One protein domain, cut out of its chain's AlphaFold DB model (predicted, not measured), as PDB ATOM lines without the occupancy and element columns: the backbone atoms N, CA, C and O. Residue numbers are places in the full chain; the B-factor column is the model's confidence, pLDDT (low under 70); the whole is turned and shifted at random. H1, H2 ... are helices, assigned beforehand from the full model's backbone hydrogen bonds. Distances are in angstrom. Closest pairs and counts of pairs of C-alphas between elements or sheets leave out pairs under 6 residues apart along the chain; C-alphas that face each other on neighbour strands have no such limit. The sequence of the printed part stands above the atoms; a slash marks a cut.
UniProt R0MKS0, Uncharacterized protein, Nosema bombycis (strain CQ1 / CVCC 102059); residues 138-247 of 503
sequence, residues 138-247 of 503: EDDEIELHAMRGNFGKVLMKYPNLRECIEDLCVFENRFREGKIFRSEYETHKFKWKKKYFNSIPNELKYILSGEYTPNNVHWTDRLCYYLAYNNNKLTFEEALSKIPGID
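This is residues 138 to 247 of the 503 residues of an uncharacterized protein of Nosema bombycis (strain CQ1 / CVCC 102059) (UniProt R0MKS0). Two long helices, H3 and H4, lie side by side as a hairpin, and short H1, H2 and H5 cluster near the end where H3 begins and H4 ends. H6 meets the last part of H3 nearly at a right angle and also packs on H1, with small H7 on its far side. The printed part has 110 residues, all helix in class, with H1 to H7 in chain order and no named strand. It is compact, with a radius of gyration of the C-alphas of 13.8 A and spans of 40 by 36 by 21 A.

H3, residues 159 to 176, touches H4, residues 182 to 199, at a shallow tilt of 10 degrees, opposite ways; their closest C-alphas, of Cys 164 and Tyr 196, are 6.3 A apart. With residues 161 to 165 alone, H3 only just touches H2, residues 151 to 157, with 3 pairs of C-alphas within 8 A, closest Leu 155 and Leu 161 at 6.5 A. H1, residues 142 to 147, touches H2, closest C-alphas Ile 142 and Val 154 at 6.0 A. H1 touches H5, residues 202 to 208, closest C-alphas Glu 143 and Leu 204 at 6.4 A. H6, residues 219 to 229, touches H1, closest C-alphas Met 147 and Tyr 225 at 5.0 A. H7, residues 236 to 240, touches H6, closest C-alphas Tyr 226 and Ala 239 at 6.2 A. Every O i to N i+4 pair is within hydrogen-bond range in H1, H2, H6 and H7, but 11 of 14 in H3, 12 of 14 in H4 and 1 of 3 in H5, where 1 of 4 O i to N i+3 pairs is.

H3 is 25.5 A long, from C-alpha 159 at (3.742, 30.156, -43.752), with a kink of 34 degrees near residue 166. H4 is 25.4 A long, with a kink of 41 degrees near residue 193. H6 spans 15.5 A, and H7 ends at C-alpha 240 at (17.413, 2.668, -30.996).

The C-alphas farthest apart, of Lys 195 and Asp 247, are 40.8 A apart. The printed part has no cut, no link is long, and no printed residue is under 70 in pLDDT.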
ATOM      1  N   GLU A 138      -2.877  17.101 -32.068       88.06
ATOM      2  CA  GLU A 138      -3.600  18.367 -32.076       88.06
ATOM      3  C   GLU A 138      -2.825  19.415 -32.893       88.06
ATOM      4  O   GLU A 138      -1.601  19.361 -33.027       88.06
ATOM      5  N   ASP A 139      -3.549  20.363 -33.495       85.50
ATOM      6  CA  ASP A 139      -2.977  21.306 -34.467       85.50
ATOM      7  C   ASP A 139      -1.915  22.244 -33.859       85.50
ATOM      8  O   ASP A 139      -1.096  22.818 -34.583       85.50
ATOM      9  N   ASP A 140      -1.919  22.409 -32.540       85.88
ATOM     10  CA  ASP A 140      -0.975  23.207 -31.765       85.88
ATOM     11  C   ASP A 140       0.297  22.440 -31.348       85.88
ATOM     12  O   ASP A 140       1.291  23.084 -30.995       85.88
ATOM     13  N   GLU A 141       0.346  21.109 -31.503       90.62
ATOM     14  CA  GLU A 141       1.511  20.242 -31.231       90.62
ATOM     15  C   GLU A 141       2.592  20.331 -32.333       90.62
ATOM     16  O   GLU A 141       3.037  19.352 -32.943       90.62
ATOM     17  N   ILE A 142       3.040  21.551 -32.613       92.38
ATOM     18  CA  ILE A 142       3.838  21.900 -33.796       92.38
ATOM     19  C   ILE A 142       5.237  21.281 -33.779       92.38
ATOM     20  O   ILE A 142       5.746  20.892 -34.833       92.38
ATOM     21  N   GLU A 143       5.842  21.125 -32.600       92.56
ATOM     22  CA  GLU A 143       7.116  20.417 -32.444       92.56
ATOM     23  C   GLU A 143       6.991  18.949 -32.880       92.56
ATOM     24  O   GLU A 143       7.816  18.458 -33.652       92.56
ATOM     25  N   LEU A 144       5.918  18.262 -32.472       93.31
ATOM     26  CA  LEU A 144       5.660  16.869 -32.848       93.31
ATOM     27  C   LEU A 144       5.317  16.740 -34.328       93.31
ATOM     28  O   LEU A 144       5.816  15.835 -35.001       93.31
ATOM     29  N   HIS A 145       4.541  17.680 -34.870       94.19
ATOM     30  CA  HIS A 145       4.323  17.761 -36.308       94.19
ATOM     31  C   HIS A 145       5.641  17.898 -37.080       94.19
ATOM     32  O   HIS A 145       5.834  17.187 -38.066       94.19
ATOM     33  N   ALA A 146       6.575  18.739 -36.630       93.88
ATOM     34  CA  ALA A 146       7.883  18.878 -37.264       93.88
ATOM     35  C   ALA A 146       8.757  17.621 -37.101       93.88
ATOM     36  O   ALA A 146       9.390  17.185 -38.066       93.88
ATOM     37  N   MET A 147       8.758  16.986 -35.925       93.00
ATOM     38  CA  MET A 147       9.468  15.720 -35.688       93.00
ATOM     39  C   MET A 147       8.977  14.600 -36.612       93.00
ATOM     40  O   MET A 147       9.788  13.828 -37.121       93.00
ATOM     41  N   ARG A 148       7.664  14.550 -36.871       92.12
ATOM     42  CA  ARG A 148       7.016  13.628 -37.815       92.12
ATOM     43  C   ARG A 148       6.954  14.162 -39.248       92.12
ATOM     44  O   ARG A 148       6.195  13.628 -40.043       92.12
ATOM     45  N   GLY A 149       7.656  15.231 -39.613       90.31
ATOM     46  CA  GLY A 149       7.649  15.735 -40.995       90.31
ATOM     47  C   GLY A 149       6.269  16.141 -41.551       90.31
ATOM     48  O   GLY A 149       6.103  16.221 -42.769       90.31
ATOM     49  N   ASN A 150       5.279  16.430 -40.698       91.88
ATOM     50  CA  ASN A 150       3.946  16.923 -41.076       91.88
ATOM     51  C   ASN A 150       3.999  18.408 -41.427       91.88
ATOM     52  O   ASN A 150       3.329  19.253 -40.825       91.88
ATOM     53  N   PHE A 151       4.813  18.750 -42.419       92.88
ATOM     54  CA  PHE A 151       5.128  20.138 -42.708       92.88
ATOM     55  C   PHE A 151       3.931  20.961 -43.180       92.88
ATOM     56  O   PHE A 151       3.944  22.171 -43.004       92.88
ATOM     57  N   GLY A 152       2.865  20.339 -43.691       91.38
ATOM     58  CA  GLY A 152       1.616  21.047 -43.983       91.38
ATOM     59  C   GLY A 152       1.049  21.772 -42.755       91.38
ATOM     60  O   GLY A 152       0.699  22.943 -42.851       91.38
ATOM     61  N   LYS A 153       1.040  21.115 -41.586       92.50
ATOM     62  CA  LYS A 153       0.580  21.709 -40.319       92.50
ATOM     63  C   LYS A 153       1.557  22.763 -39.797       92.50
ATOM     64  O   LYS A 153       1.139  23.843 -39.392       92.50
ATOM     65  N   VAL A 154       2.860  22.504 -39.917       94.06
ATOM     66  CA  VAL A 154       3.902  23.489 -39.574       94.06
ATOM     67  C   VAL A 154       3.754  24.766 -40.411       94.06
ATOM     68  O   VAL A 154       3.808  25.867 -39.870       94.06
ATOM     69  N   LEU A 155       3.506  24.631 -41.716       95.12
ATOM     70  CA  LEU A 155       3.339  25.747 -42.650       95.12
ATOM     71  C   LEU A 155       2.012  26.493 -42.484       95.12
ATOM     72  O   LEU A 155       1.937  27.656 -42.868       95.12
ATOM     73  N   MET A 156       0.978  25.870 -41.912       93.81
ATOM     74  CA  MET A 156      -0.249  26.583 -41.541       93.81
ATOM     75  C   MET A 156       0.017  27.604 -40.427       93.81
ATOM     76  O   MET A 156      -0.469  28.728 -40.515       93.81
ATOM     77  N   LYS A 157       0.826  27.243 -39.418       93.94
ATOM     78  CA  LYS A 157       1.221  28.161 -38.332       93.94
ATOM     79  C   LYS A 157       2.350  29.112 -38.741       93.94
ATOM     80  O   LYS A 157       2.343  30.272 -38.339       93.94
ATOM     81  N   TYR A 158       3.294  28.646 -39.561       94.06
ATOM     82  CA  TYR A 158       4.458  29.413 -40.015       94.06
ATOM     83  C   TYR A 158       4.599  29.422 -41.551       94.06
ATOM     84  O   TYR A 158       5.506  28.783 -42.099       94.06
ATOM     85  N   PRO A 159       3.741  30.162 -42.284       93.81
ATOM     86  CA  PRO A 159       3.742  30.156 -43.752       93.81
ATOM     87  C   PRO A 159       5.048  30.659 -44.378       93.81
ATOM     88  O   PRO A 159       5.434  30.229 -45.465       93.81
ATOM     89  N   ASN A 160       5.753  31.550 -43.678       93.75
ATOM     90  CA  ASN A 160       7.042  32.108 -44.083       93.75
ATOM     91  C   ASN A 160       8.178  31.069 -44.127       93.75
ATOM     92  O   ASN A 160       9.220  31.342 -44.714       93.75
ATOM     93  N   LEU A 161       7.989  29.878 -43.546       95.38
ATOM     94  CA  LEU A 161       8.974  28.793 -43.586       95.38
ATOM     95  C   LEU A 161       8.899  27.936 -44.858       95.38
ATOM     96  O   LEU A 161       9.648  26.967 -44.955       95.38
ATOM     97  N   ARG A 162       8.031  28.262 -45.829       95.25
ATOM     98  CA  ARG A 162       7.825  27.446 -47.040       95.25
ATOM     99  C   ARG A 162       9.125  27.117 -47.773       95.25
ATOM    100  O   ARG A 162       9.450  25.943 -47.893       95.25
ATOM    101  N   GLU A 163       9.886  28.133 -48.177       95.25
ATOM    102  CA  GLU A 163      11.154  27.943 -48.902       95.25
ATOM    103  C   GLU A 163      12.160  27.126 -48.069       95.25
ATOM    104  O   GLU A 163      12.792  26.195 -48.557       95.25
ATOM    105  N   CYS A 164      12.244  27.421 -46.768       94.62
ATOM    106  CA  CYS A 164      13.114  26.725 -45.823       94.62
ATOM    107  C   CYS A 164      12.790  25.221 -45.727       94.62
ATOM    108  O   CYS A 164      13.699  24.388 -45.712       94.62
ATOM    109  N   ILE A 165      11.506  24.870 -45.636       95.50
ATOM    110  CA  ILE A 165      11.029  23.488 -45.530       95.50
ATOM    111  C   ILE A 165      11.163  22.750 -46.863       95.50
ATOM    112  O   ILE A 165      11.580  21.593 -46.871       95.50
ATOM    113  N   GLU A 166      10.831  23.392 -47.982       94.69
ATOM    114  CA  GLU A 166      10.964  22.798 -49.315       94.69
ATOM    115  C   GLU A 166      12.427  22.441 -49.607       94.69
ATOM    116  O   GLU A 166      12.718  21.290 -49.943       94.69
ATOM    117  N   ASP A 167      13.357  23.369 -49.353       94.56
ATOM    118  CA  ASP A 167      14.794  23.121 -49.498       94.56
ATOM    119  C   ASP A 167      15.272  21.968 -48.602       94.56
ATOM    120  O   ASP A 167      16.030  21.108 -49.056       94.56
ATOM    121  N   LEU A 168      14.821  21.929 -47.339       94.06
ATOM    122  CA  LEU A 168      15.157  20.863 -46.389       94.06
ATOM    123  C   LEU A 168      14.703  19.491 -46.905       94.06
ATOM    124  O   LEU A 168      15.495  18.548 -46.958       94.06
ATOM    125  N   CYS A 169      13.440  19.387 -47.321       91.88
ATOM    126  CA  CYS A 169      12.845  18.153 -47.823       91.88
ATOM    127  C   CYS A 169      13.605  17.584 -49.025       91.88
ATOM    128  O   CYS A 169      13.779  16.367 -49.117       91.88
ATOM    129  N   VAL A 170      14.080  18.438 -49.938       92.06
ATOM    130  CA  VAL A 170      14.783  18.000 -51.155       92.06
ATOM    131  C   VAL A 170      16.030  17.185 -50.822       92.06
ATOM    132  O   VAL A 170      16.192  16.075 -51.338       92.06
ATOM    133  N   PHE A 171      16.925  17.702 -49.976       90.12
ATOM    134  CA  PHE A 171      18.172  16.991 -49.684       90.12
ATOM    135  C   PHE A 171      18.004  15.907 -48.610       90.12
ATOM    136  O   PHE A 171      18.701  14.894 -48.697       90.12
ATOM    137  N   GLU A 172      17.071  16.046 -47.656       90.44
ATOM    138  CA  GLU A 172      16.747  14.966 -46.708       90.44
ATOM    139  C   GLU A 172      16.223  13.736 -47.461       90.44
ATOM    140  O   GLU A 172      16.781  12.649 -47.321       90.44
ATOM    141  N   ASN A 173      15.232  13.898 -48.348       87.50
ATOM    142  CA  ASN A 173      14.679  12.780 -49.121       87.50
ATOM    143  C   ASN A 173      15.750  12.103 -49.979       87.50
ATOM    144  O   ASN A 173      15.902  10.880 -49.928       87.50
ATOM    145  N   ARG A 174      16.564  12.887 -50.701       88.69
ATOM    146  CA  ARG A 174      17.673  12.341 -51.498       88.69
ATOM    147  C   ARG A 174      18.658  11.547 -50.636       88.69
ATOM    148  O   ARG A 174      19.105  10.485 -51.062       88.69
ATOM    149  N   PHE A 175      18.982  12.010 -49.430       87.50
ATOM    150  CA  PHE A 175      19.900  11.298 -48.539       87.50
ATOM    151  C   PHE A 175      19.292  10.004 -47.982       87.50
ATOM    152  O   PHE A 175      19.924   8.941 -48.026       87.50
ATOM    153  N   ARG A 176      18.035  10.043 -47.526       83.38
ATOM    154  CA  ARG A 176      17.340   8.854 -46.998       83.38
ATOM    155  C   ARG A 176      17.132   7.789 -48.075       83.38
ATOM    156  O   ARG A 176      17.325   6.604 -47.798       83.38
ATOM    157  N   GLU A 177      16.876   8.196 -49.313       82.81
ATOM    158  CA  GLU A 177      16.795   7.310 -50.481       82.81
ATOM    159  C   GLU A 177      18.164   6.809 -50.971       82.81
ATOM    160  O   GLU A 177      18.225   5.925 -51.818       82.81
ATOM    161  N   GLY A 178      19.274   7.326 -50.430       82.44
ATOM    162  CA  GLY A 178      20.627   6.940 -50.846       82.44
ATOM    163  C   GLY A 178      21.055   7.520 -52.197       82.44
ATOM    164  O   GLY A 178      21.991   7.011 -52.803       82.44
ATOM    165  N   LYS A 179      20.388   8.581 -52.666       88.19
ATOM    166  CA  LYS A 179      20.714   9.298 -53.909       88.19
ATOM    167  C   LYS A 179      21.882  10.276 -53.761       88.19
ATOM    168  O   LYS A 179      22.384  10.750 -54.774       88.19
ATOM    169  N   ILE A 180      22.265  10.619 -52.531       89.88
ATOM    170  CA  ILE A 180      23.441  11.445 -52.222       89.88
ATOM    171  C   ILE A 180      24.244  10.822 -51.084       89.88
ATOM    172  O   ILE A 180      23.685  10.162 -50.203       89.88
ATOM    173  N   PHE A 181      25.557  11.044 -51.102       87.62
ATOM    174  CA  PHE A 181      26.462  10.582 -50.054       87.62
ATOM    175  C   PHE A 181      26.482  11.549 -48.866       87.62
ATOM    176  O   PHE A 181      26.052  12.698 -48.952       87.62
ATOM    177  N   ARG A 182      27.026  11.085 -47.738       88.00
ATOM    178  CA  ARG A 182      27.072  11.848 -46.486       88.00
ATOM    179  C   ARG A 182      27.793  13.196 -46.615       88.00
ATOM    180  O   ARG A 182      27.296  14.181 -46.089       88.00
ATOM    181  N   SER A 183      28.918  13.259 -47.325       89.69
ATOM    182  CA  SER A 183      29.679  14.507 -47.514       89.69
ATOM    183  C   SER A 183      28.884  15.575 -48.279       89.69
ATOM    184  O   SER A 183      28.909  16.756 -47.924       89.69
ATOM    185  N   GLU A 184      28.132  15.162 -49.304       91.81
ATOM    186  CA  GLU A 184      27.218  16.031 -50.056       91.81
ATOM    187  C   GLU A 184      26.056  16.491 -49.162       91.81
ATOM    188  O   GLU A 184      25.763  17.687 -49.097       91.81
ATOM    189  N   TYR A 185      25.453  15.571 -48.399       91.50
ATOM    190  CA  TYR A 185      24.400  15.889 -47.431       91.50
ATOM    191  C   TYR A 185      24.861  16.903 -46.372       91.50
ATOM    192  O   TYR A 185      24.189  17.911 -46.165       91.50
ATOM    193  N   GLU A 186      26.021  16.696 -45.743       90.75
ATOM    194  CA  GLU A 186      26.576  17.610 -44.734       90.75
ATOM    195  C   GLU A 186      26.836  19.006 -45.325       90.75
ATOM    196  O   GLU A 186      26.529  20.020 -44.693       90.75
ATOM    197  N   THR A 187      27.307  19.070 -46.575       93.19
ATOM    198  CA  THR A 187      27.494  20.335 -47.302       93.19
ATOM    199  C   THR A 187      26.164  21.058 -47.531       93.19
ATOM    200  O   THR A 187      26.066  22.266 -47.285       93.19
ATOM    201  N   HIS A 188      25.125  20.345 -47.980       93.75
ATOM    202  CA  HIS A 188      23.785  20.915 -48.153       93.75
ATOM    203  C   HIS A 188      23.182  21.367 -46.823       93.75
ATOM    204  O   HIS A 188      22.703  22.497 -46.734       93.75
ATOM    205  N   LYS A 189      23.282  20.546 -45.771       92.25
ATOM    206  CA  LYS A 189      22.787  20.871 -44.428       92.25
ATOM    207  C   LYS A 189      23.472  22.119 -43.870       92.25
ATOM    208  O   LYS A 189      22.804  22.983 -43.310       92.25
ATOM    209  N   PHE A 190      24.783  22.263 -44.063       93.25
ATOM    210  CA  PHE A 190      25.530  23.447 -43.636       93.25
ATOM    211  C   PHE A 190      25.106  24.718 -44.385       93.25
ATOM    212  O   PHE A 190      24.877  25.756 -43.759       93.25
ATOM    213  N   LYS A 191      24.951  24.644 -45.715       95.31
ATOM    214  CA  LYS A 191      24.437  25.764 -46.525       95.31
ATOM    215  C   LYS A 191      23.021  26.156 -46.103       95.31
ATOM    216  O   LYS A 191      22.747  27.340 -45.926       95.31
ATOM    217  N   TRP A 192      22.159  25.167 -45.884       95.81
ATOM    218  CA  TRP A 192      20.795  25.367 -45.406       95.81
ATOM    219  C   TRP A 192      20.773  26.064 -44.037       95.81
ATOM    220  O   TRP A 192      20.087  27.071 -43.880       95.81
ATOM    221  N   LYS A 193      21.605  25.624 -43.075       94.38
ATOM    222  CA  LYS A 193      21.726  26.280 -41.760       94.38
ATOM    223  C   LYS A 193      22.171  27.736 -41.893       94.38
ATOM    224  O   LYS A 193      21.549  28.611 -41.305       94.38
ATOM    225  N   LYS A 194      23.196  28.018 -42.705       94.75
ATOM    226  CA  LYS A 194      23.652  29.399 -42.947       94.75
ATOM    227  C   LYS A 194      22.554  30.301 -43.512       94.75
ATOM    228  O   LYS A 194      22.511  31.473 -43.153       94.75
ATOM    229  N   LYS A 195      21.701  29.770 -44.394       95.88
ATOM    230  CA  LYS A 195      20.637  30.535 -45.054       95.88
ATOM    231  C   LYS A 195      19.426  30.773 -44.143       95.88
ATOM    232  O   LYS A 195      18.905  31.882 -44.136       95.88
ATOM    233  N   TYR A 196      18.996  29.767 -43.375       95.31
ATOM    234  CA  TYR A 196      17.680  29.795 -42.717       95.31
ATOM    235  C   TYR A 196      17.690  29.716 -41.187       95.31
ATOM    236  O   TYR A 196      16.699  30.069 -40.564       95.31
ATOM    237  N   PHE A 197      18.769  29.274 -40.533       92.88
ATOM    238  CA  PHE A 197      18.710  28.914 -39.105       92.88
ATOM    239  C   PHE A 197      18.217  30.047 -38.188       92.88
ATOM    240  O   PHE A 197      17.443  29.799 -37.266       92.88
ATOM    241  N   ASN A 198      18.616  31.290 -38.470       91.50
ATOM    242  CA  ASN A 198      18.242  32.460 -37.668       91.50
ATOM    243  C   ASN A 198      16.821  32.981 -37.947       91.50
ATOM    244  O   ASN A 198      16.324  33.790 -37.169       91.50
ATOM    245  N   SER A 199      16.175  32.557 -39.039       91.00
ATOM    246  CA  SER A 199      14.798  32.949 -39.374       91.00
ATOM    247  C   SER A 199      13.750  31.920 -38.934       91.00
ATOM    248  O   SER A 199      12.553  32.199 -39.012       91.00
ATOM    249  N   ILE A 200      14.176  30.750 -38.445       94.81
ATOM    250  CA  ILE A 200      13.288  29.697 -37.940       94.81
ATOM    251  C   ILE A 200      12.932  29.976 -36.465       94.81
ATOM    252  O   ILE A 200      13.832  30.253 -35.667       94.81
ATOM    253  N   PRO A 201      11.652  29.851 -36.058       93.38
ATOM    254  CA  PRO A 201      11.242  29.935 -34.658       93.38
ATOM    255  C   PRO A 201      12.049  29.011 -33.736       93.38
ATOM    256  O   PRO A 201      12.403  27.893 -34.113       93.38
ATOM    257  N   ASN A 202      12.301  29.450 -32.498       89.25
ATOM    258  CA  ASN A 202      13.124  28.706 -31.536       89.25
ATOM    259  C   ASN A 202      12.630  27.274 -31.270       89.25
ATOM    260  O   ASN A 202      13.466  26.381 -31.145       89.25
ATOM    261  N   GLU A 203      11.311  27.061 -31.233       88.44
ATOM    262  CA  GLU A 203      10.685  25.738 -31.055       88.44
ATOM    263  C   GLU A 203      10.991  24.773 -32.223       88.44
ATOM    264  O   GLU A 203      11.103  23.567 -32.037       88.44
ATOM    265  N   LEU A 204      11.240  25.291 -33.434       93.81
ATOM    266  CA  LEU A 204      11.485  24.482 -34.636       93.81
ATOM    267  C   LEU A 204      12.958  24.394 -35.042       93.81
ATOM    268  O   LEU A 204      13.367  23.406 -35.657       93.81
ATOM    269  N   LYS A 205      13.773  25.408 -34.730       93.19
ATOM    270  CA  LYS A 205      15.133  25.534 -35.285       93.19
ATOM    271  C   LYS A 205      16.020  24.335 -34.958       93.19
ATOM    272  O   LYS A 205      16.744  23.851 -35.828       93.19
ATOM    273  N   TYR A 206      15.933  23.808 -33.736       91.75
ATOM    274  CA  TYR A 206      16.730  22.657 -33.309       91.75
ATOM    275  C   TYR A 206      16.200  21.342 -33.892       91.75
ATOM    276  O   TYR A 206      16.987  20.455 -34.208       91.75
ATOM    277  N   ILE A 207      14.886  21.232 -34.111       93.38
ATOM    278  CA  ILE A 207      14.272  20.054 -34.736       93.38
ATOM    279  C   ILE A 207      14.705  19.971 -36.203       93.38
ATOM    280  O   ILE A 207      15.322  18.994 -36.617       93.38
ATOM    281  N   LEU A 208      14.469  21.032 -36.983       92.69
ATOM    282  CA  LEU A 208      14.761  21.047 -38.423       92.69
ATOM    283  C   LEU A 208      16.269  20.942 -38.726       92.69
ATOM    284  O   LEU A 208      16.679  20.414 -39.764       92.69
ATOM    285  N   SER A 209      17.118  21.408 -37.808       90.25
ATOM    286  CA  SER A 209      18.578  21.294 -37.918       90.25
ATOM    287  C   SER A 209      19.145  19.930 -37.508       90.25
ATOM    288  O   SER A 209      20.328  19.697 -37.776       90.25
ATOM    289  N   GLY A 210      18.328  19.042 -36.924       88.94
ATOM    290  CA  GLY A 210      18.745  17.724 -36.430       88.94
ATOM    291  C   GLY A 210      19.493  17.755 -35.089       88.94
ATOM    292  O   GLY A 210      20.185  16.796 -34.755       88.94
ATOM    293  N   GLU A 211      19.383  18.850 -34.330       88.81
ATOM    294  CA  GLU A 211      20.096  19.095 -33.063       88.81
ATOM    295  C   GLU A 211      19.191  18.997 -31.820       88.81
ATOM    296  O   GLU A 211      19.651  19.143 -30.689       88.81
ATOM    297  N   TYR A 212      17.899  18.733 -32.007       89.12
ATOM    298  CA  TYR A 212      16.941  18.543 -30.923       89.12
ATOM    299  C   TYR A 212      17.187  17.237 -30.155       89.12
ATOM    300  O   TYR A 212      17.473  16.190 -30.744       89.12
ATOM    301  N   THR A 213      17.041  17.305 -28.829       85.25
ATOM    302  CA  THR A 213      17.104  16.153 -27.919       85.25
ATOM    303  C   THR A 213      15.721  15.951 -27.286       85.25
ATOM    304  O   THR A 213      15.389  16.637 -26.319       85.25
ATOM    305  N   PRO A 214      14.883  15.053 -27.834       79.81
ATOM    306  CA  PRO A 214      13.503  14.884 -27.389       79.81
ATOM    307  C   PRO A 214      13.442  14.138 -26.049       79.81
ATOM    308  O   PRO A 214      13.433  12.910 -26.023       79.81
ATOM    309  N   ASN A 215      13.388  14.862 -24.927       74.38
ATOM    310  CA  ASN A 215      13.410  14.253 -23.587       74.38
ATOM    311  C   ASN A 215      12.021  13.899 -23.022       74.38
ATOM    312  O   ASN A 215      11.937  12.998 -22.189       74.38
ATOM    313  N   ASN A 216      10.937  14.487 -23.546       82.00
ATOM    314  CA  ASN A 216       9.563  14.317 -23.035       82.00
ATOM    315  C   ASN A 216       8.572  13.737 -24.059       82.00
ATOM    316  O   ASN A 216       7.366  13.908 -23.926       82.00
ATOM    317  N   VAL A 217       9.068  13.052 -25.090       88.06
ATOM    318  CA  VAL A 217       8.222  12.482 -26.152       88.06
ATOM    319  C   VAL A 217       8.236  10.954 -26.090       88.06
ATOM    320  O   VAL A 217       9.225  10.371 -25.639       88.06
ATOM    321  N   HIS A 218       7.171  10.295 -26.551       91.12
ATOM    322  CA  HIS A 218       7.130   8.840 -26.701       91.12
ATOM    323  C   HIS A 218       8.261   8.332 -27.616       91.12
ATOM    324  O   HIS A 218       8.686   9.010 -28.554       91.12
ATOM    325  N   TRP A 219       8.772   7.126 -27.350       92.12
ATOM    326  CA  TRP A 219       9.974   6.603 -28.012       92.12
ATOM    327  C   TRP A 219       9.820   6.474 -29.537       92.12
ATOM    328  O   TRP A 219      10.788   6.659 -30.271       92.12
ATOM    329  N   THR A 220       8.604   6.225 -30.029       93.25
ATOM    330  CA  THR A 220       8.300   6.115 -31.467       93.25
ATOM    331  C   THR A 220       8.489   7.433 -32.216       93.25
ATOM    332  O   THR A 220       8.988   7.434 -33.338       93.25
ATOM    333  N   ASP A 221       8.147   8.564 -31.598       93.62
ATOM    334  CA  ASP A 221       8.377   9.896 -32.166       93.62
ATOM    335  C   ASP A 221       9.862  10.250 -32.168       93.62
ATOM    336  O   ASP A 221      10.371  10.788 -33.153       93.62
ATOM    337  N   ARG A 222      10.585   9.895 -31.093       93.00
ATOM    338  CA  ARG A 222      12.049  10.046 -31.036       93.00
ATOM    339  C   ARG A 222      12.711   9.245 -32.149       93.00
ATOM    340  O   ARG A 222      13.591   9.756 -32.835       93.00
ATOM    341  N   LEU A 223      12.254   8.010 -32.354       92.69
ATOM    342  CA  LEU A 223      12.731   7.149 -33.428       92.69
ATOM    343  C   LEU A 223      12.441   7.762 -34.803       92.69
ATOM    344  O   LEU A 223      13.343   7.819 -35.634       92.69
ATOM    345  N   CYS A 224      11.227   8.274 -35.030       92.56
ATOM    346  CA  CYS A 224      10.872   8.972 -36.269       92.56
ATOM    347  C   CYS A 224      11.815  10.157 -36.532       92.56
ATOM    348  O   CYS A 224      12.421  10.233 -37.600       92.56
ATOM    349  N   TYR A 225      12.025  11.008 -35.525       92.94
ATOM    350  CA  TYR A 225      12.922  12.159 -35.583       92.94
ATOM    351  C   TYR A 225      14.379  11.767 -35.888       92.94
ATOM    352  O   TYR A 225      15.000  12.325 -36.797       92.94
ATOM    353  N   TYR A 226      14.933  10.779 -35.175       91.38
ATOM    354  CA  TYR A 226      16.312  10.339 -35.399       91.38
ATOM    355  C   TYR A 226      16.509   9.718 -36.783       91.38
ATOM    356  O   TYR A 226      17.559   9.911 -37.393       91.38
ATOM    357  N   LEU A 227      15.512   9.009 -37.311       89.50
ATOM    358  CA  LEU A 227      15.579   8.479 -38.671       89.50
ATOM    359  C   LEU A 227      15.437   9.578 -39.735       89.50
ATOM    360  O   LEU A 227      16.013   9.443 -40.814       89.50
ATOM    361  N   ALA A 228      14.703  10.653 -39.430       88.19
ATOM    362  CA  ALA A 228      14.437  11.761 -40.340       88.19
ATOM    363  C   ALA A 228      15.621  12.722 -40.497       88.19
ATOM    364  O   ALA A 228      15.962  13.063 -41.627       88.19
ATOM    365  N   TYR A 229      16.246  13.142 -39.390       87.56
ATOM    366  CA  TYR A 229      17.136  14.315 -39.368       87.56
ATOM    367  C   TYR A 229      18.580  14.033 -38.938       87.56
ATOM    368  O   TYR A 229      19.386  14.960 -38.868       87.56
ATOM    369  N   ASN A 230      18.951  12.784 -38.630       81.12
ATOM    370  CA  ASN A 230      20.326  12.505 -38.213       81.12
ATOM    371  C   ASN A 230      21.314  12.601 -39.388       81.12
ATOM    372  O   ASN A 230      21.051  12.085 -40.482       81.12
ATOM    373  N   ASN A 231      22.470  13.220 -39.128       70.75
ATOM    374  CA  ASN A 231      23.546  13.400 -40.107       70.75
ATOM    375  C   ASN A 231      24.167  12.077 -40.561       70.75
ATOM    376  O   ASN A 231      24.581  11.935 -41.711       70.75
ATOM    377  N   ASN A 232      24.189  11.086 -39.672       71.75
ATOM    378  CA  ASN A 232      24.517   9.721 -40.043       71.75
ATOM    379  C   ASN A 232      23.211   9.066 -40.480       71.75
ATOM    380  O   ASN A 232      22.218   9.139 -39.757       71.75
ATOM    381  N   LYS A 233      23.180   8.438 -41.657       73.62
ATOM    382  CA  LYS A 233      22.057   7.581 -42.050       73.62
ATOM    383  C   LYS A 233      22.032   6.384 -41.099       73.62
ATOM    384  O   LYS A 233      22.660   5.372 -41.383       73.62
ATOM    385  N   LEU A 234      21.379   6.555 -39.950       77.56
ATOM    386  CA  LEU A 234      21.381   5.564 -38.886       77.56
ATOM    387  C   LEU A 234      20.696   4.299 -39.382       77.56
ATOM    388  O   LEU A 234      19.611   4.340 -39.971       77.56
ATOM    389  N   THR A 235      21.329   3.171 -39.102       81.44
ATOM    390  CA  THR A 235      20.634   1.894 -39.046       81.44
ATOM    391  C   THR A 235      19.599   1.926 -37.920       81.44
ATOM    392  O   THR A 235      19.626   2.780 -37.029       81.44
ATOM    393  N   PHE A 236      18.665   0.981 -37.949       83.44
ATOM    394  CA  PHE A 236      17.650   0.869 -36.908       83.44
ATOM    395  C   PHE A 236      18.262   0.709 -35.507       83.44
ATOM    396  O   PHE A 236      17.889   1.444 -34.598       83.44
ATOM    397  N   GLU A 237      19.249  -0.176 -35.351       84.12
ATOM    398  CA  GLU A 237      19.913  -0.424 -34.064       84.12
ATOM    399  C   GLU A 237      20.661   0.816 -33.545       84.12
ATOM    400  O   GLU A 237      20.609   1.128 -32.356       84.12
ATOM    401  N   GLU A 238      21.294   1.589 -34.432       86.44
ATOM    402  CA  GLU A 238      21.956   2.846 -34.057       86.44
ATOM    403  C   GLU A 238      20.969   3.956 -33.675       86.44
ATOM    404  O   GLU A 238      21.309   4.840 -32.889       86.44
ATOM    405  N   ALA A 239      19.764   3.961 -34.248       86.38
ATOM    406  CA  ALA A 239      18.714   4.893 -33.849       86.38
ATOM    407  C   ALA A 239      18.105   4.496 -32.498       86.38
ATOM    408  O   ALA A 239      17.856   5.364 -31.663       86.38
ATOM    409  N   LEU A 240      17.920   3.195 -32.260       85.38
ATOM    410  CA  LEU A 240      17.413   2.668 -30.996       85.38
ATOM    411  C   LEU A 240      18.368   2.886 -29.827       85.38
ATOM    412  O   LEU A 240      17.912   3.250 -28.749       85.38
ATOM    413  N   SER A 241      19.678   2.715 -30.019       85.44
ATOM    414  CA  SER A 241      20.664   2.908 -28.942       85.44
ATOM    415  C   SER A 241      20.689   4.337 -28.387       85.44
ATOM    416  O   SER A 241      21.143   4.560 -27.265       85.44
ATOM    417  N   LYS A 242      20.154   5.308 -29.139       85.31
ATOM    418  CA  LYS A 242      19.984   6.705 -28.711       85.31
ATOM    419  C   LYS A 242      18.716   6.949 -27.893       85.31
ATOM    420  O   LYS A 242      18.531   8.055 -27.393       85.31
ATOM    421  N   ILE A 243      17.836   5.957 -27.768       88.38
ATOM    422  CA  ILE A 243      16.559   6.068 -27.067       88.38
ATOM    423  C   ILE A 243      16.601   5.156 -25.831       88.38
ATOM    424  O   ILE A 243      16.354   3.955 -25.941       88.38
ATOM    425  N   PRO A 244      16.934   5.694 -24.645       82.44
ATOM    426  CA  PRO A 244      17.028   4.885 -23.438       82.44
ATOM    427  C   PRO A 244      15.645   4.436 -22.944       82.44
ATOM    428  O   PRO A 244      14.655   5.152 -23.101       82.44
ATOM    429  N   GLY A 245      15.604   3.279 -22.276       82.38
ATOM    430  CA  GLY A 245      14.462   2.861 -21.455       82.38
ATOM    431  C   GLY A 245      13.256   2.290 -22.206       82.38
ATOM    432  O   GLY A 245      12.151   2.351 -21.678       82.38
ATOM    433  N   ILE A 246      13.436   1.750 -23.417       86.94
ATOM    434  CA  ILE A 246      12.347   1.049 -24.112       86.94
ATOM    435  C   ILE A 246      12.187  -0.362 -23.530       86.94
ATOM    436  O   ILE A 246      13.168  -1.096 -23.429       86.94
ATOM    437  N   ASP A 247      10.959  -0.733 -23.164       87.81
ATOM    438  CA  ASP A 247      10.631  -2.068 -22.654       87.81
ATOM    439  C   ASP A 247      10.905  -3.141 -23.721       87.81
ATOM    440  O   ASP A 247      10.441  -3.052 -24.860       87.81
TER     441      ASP A 247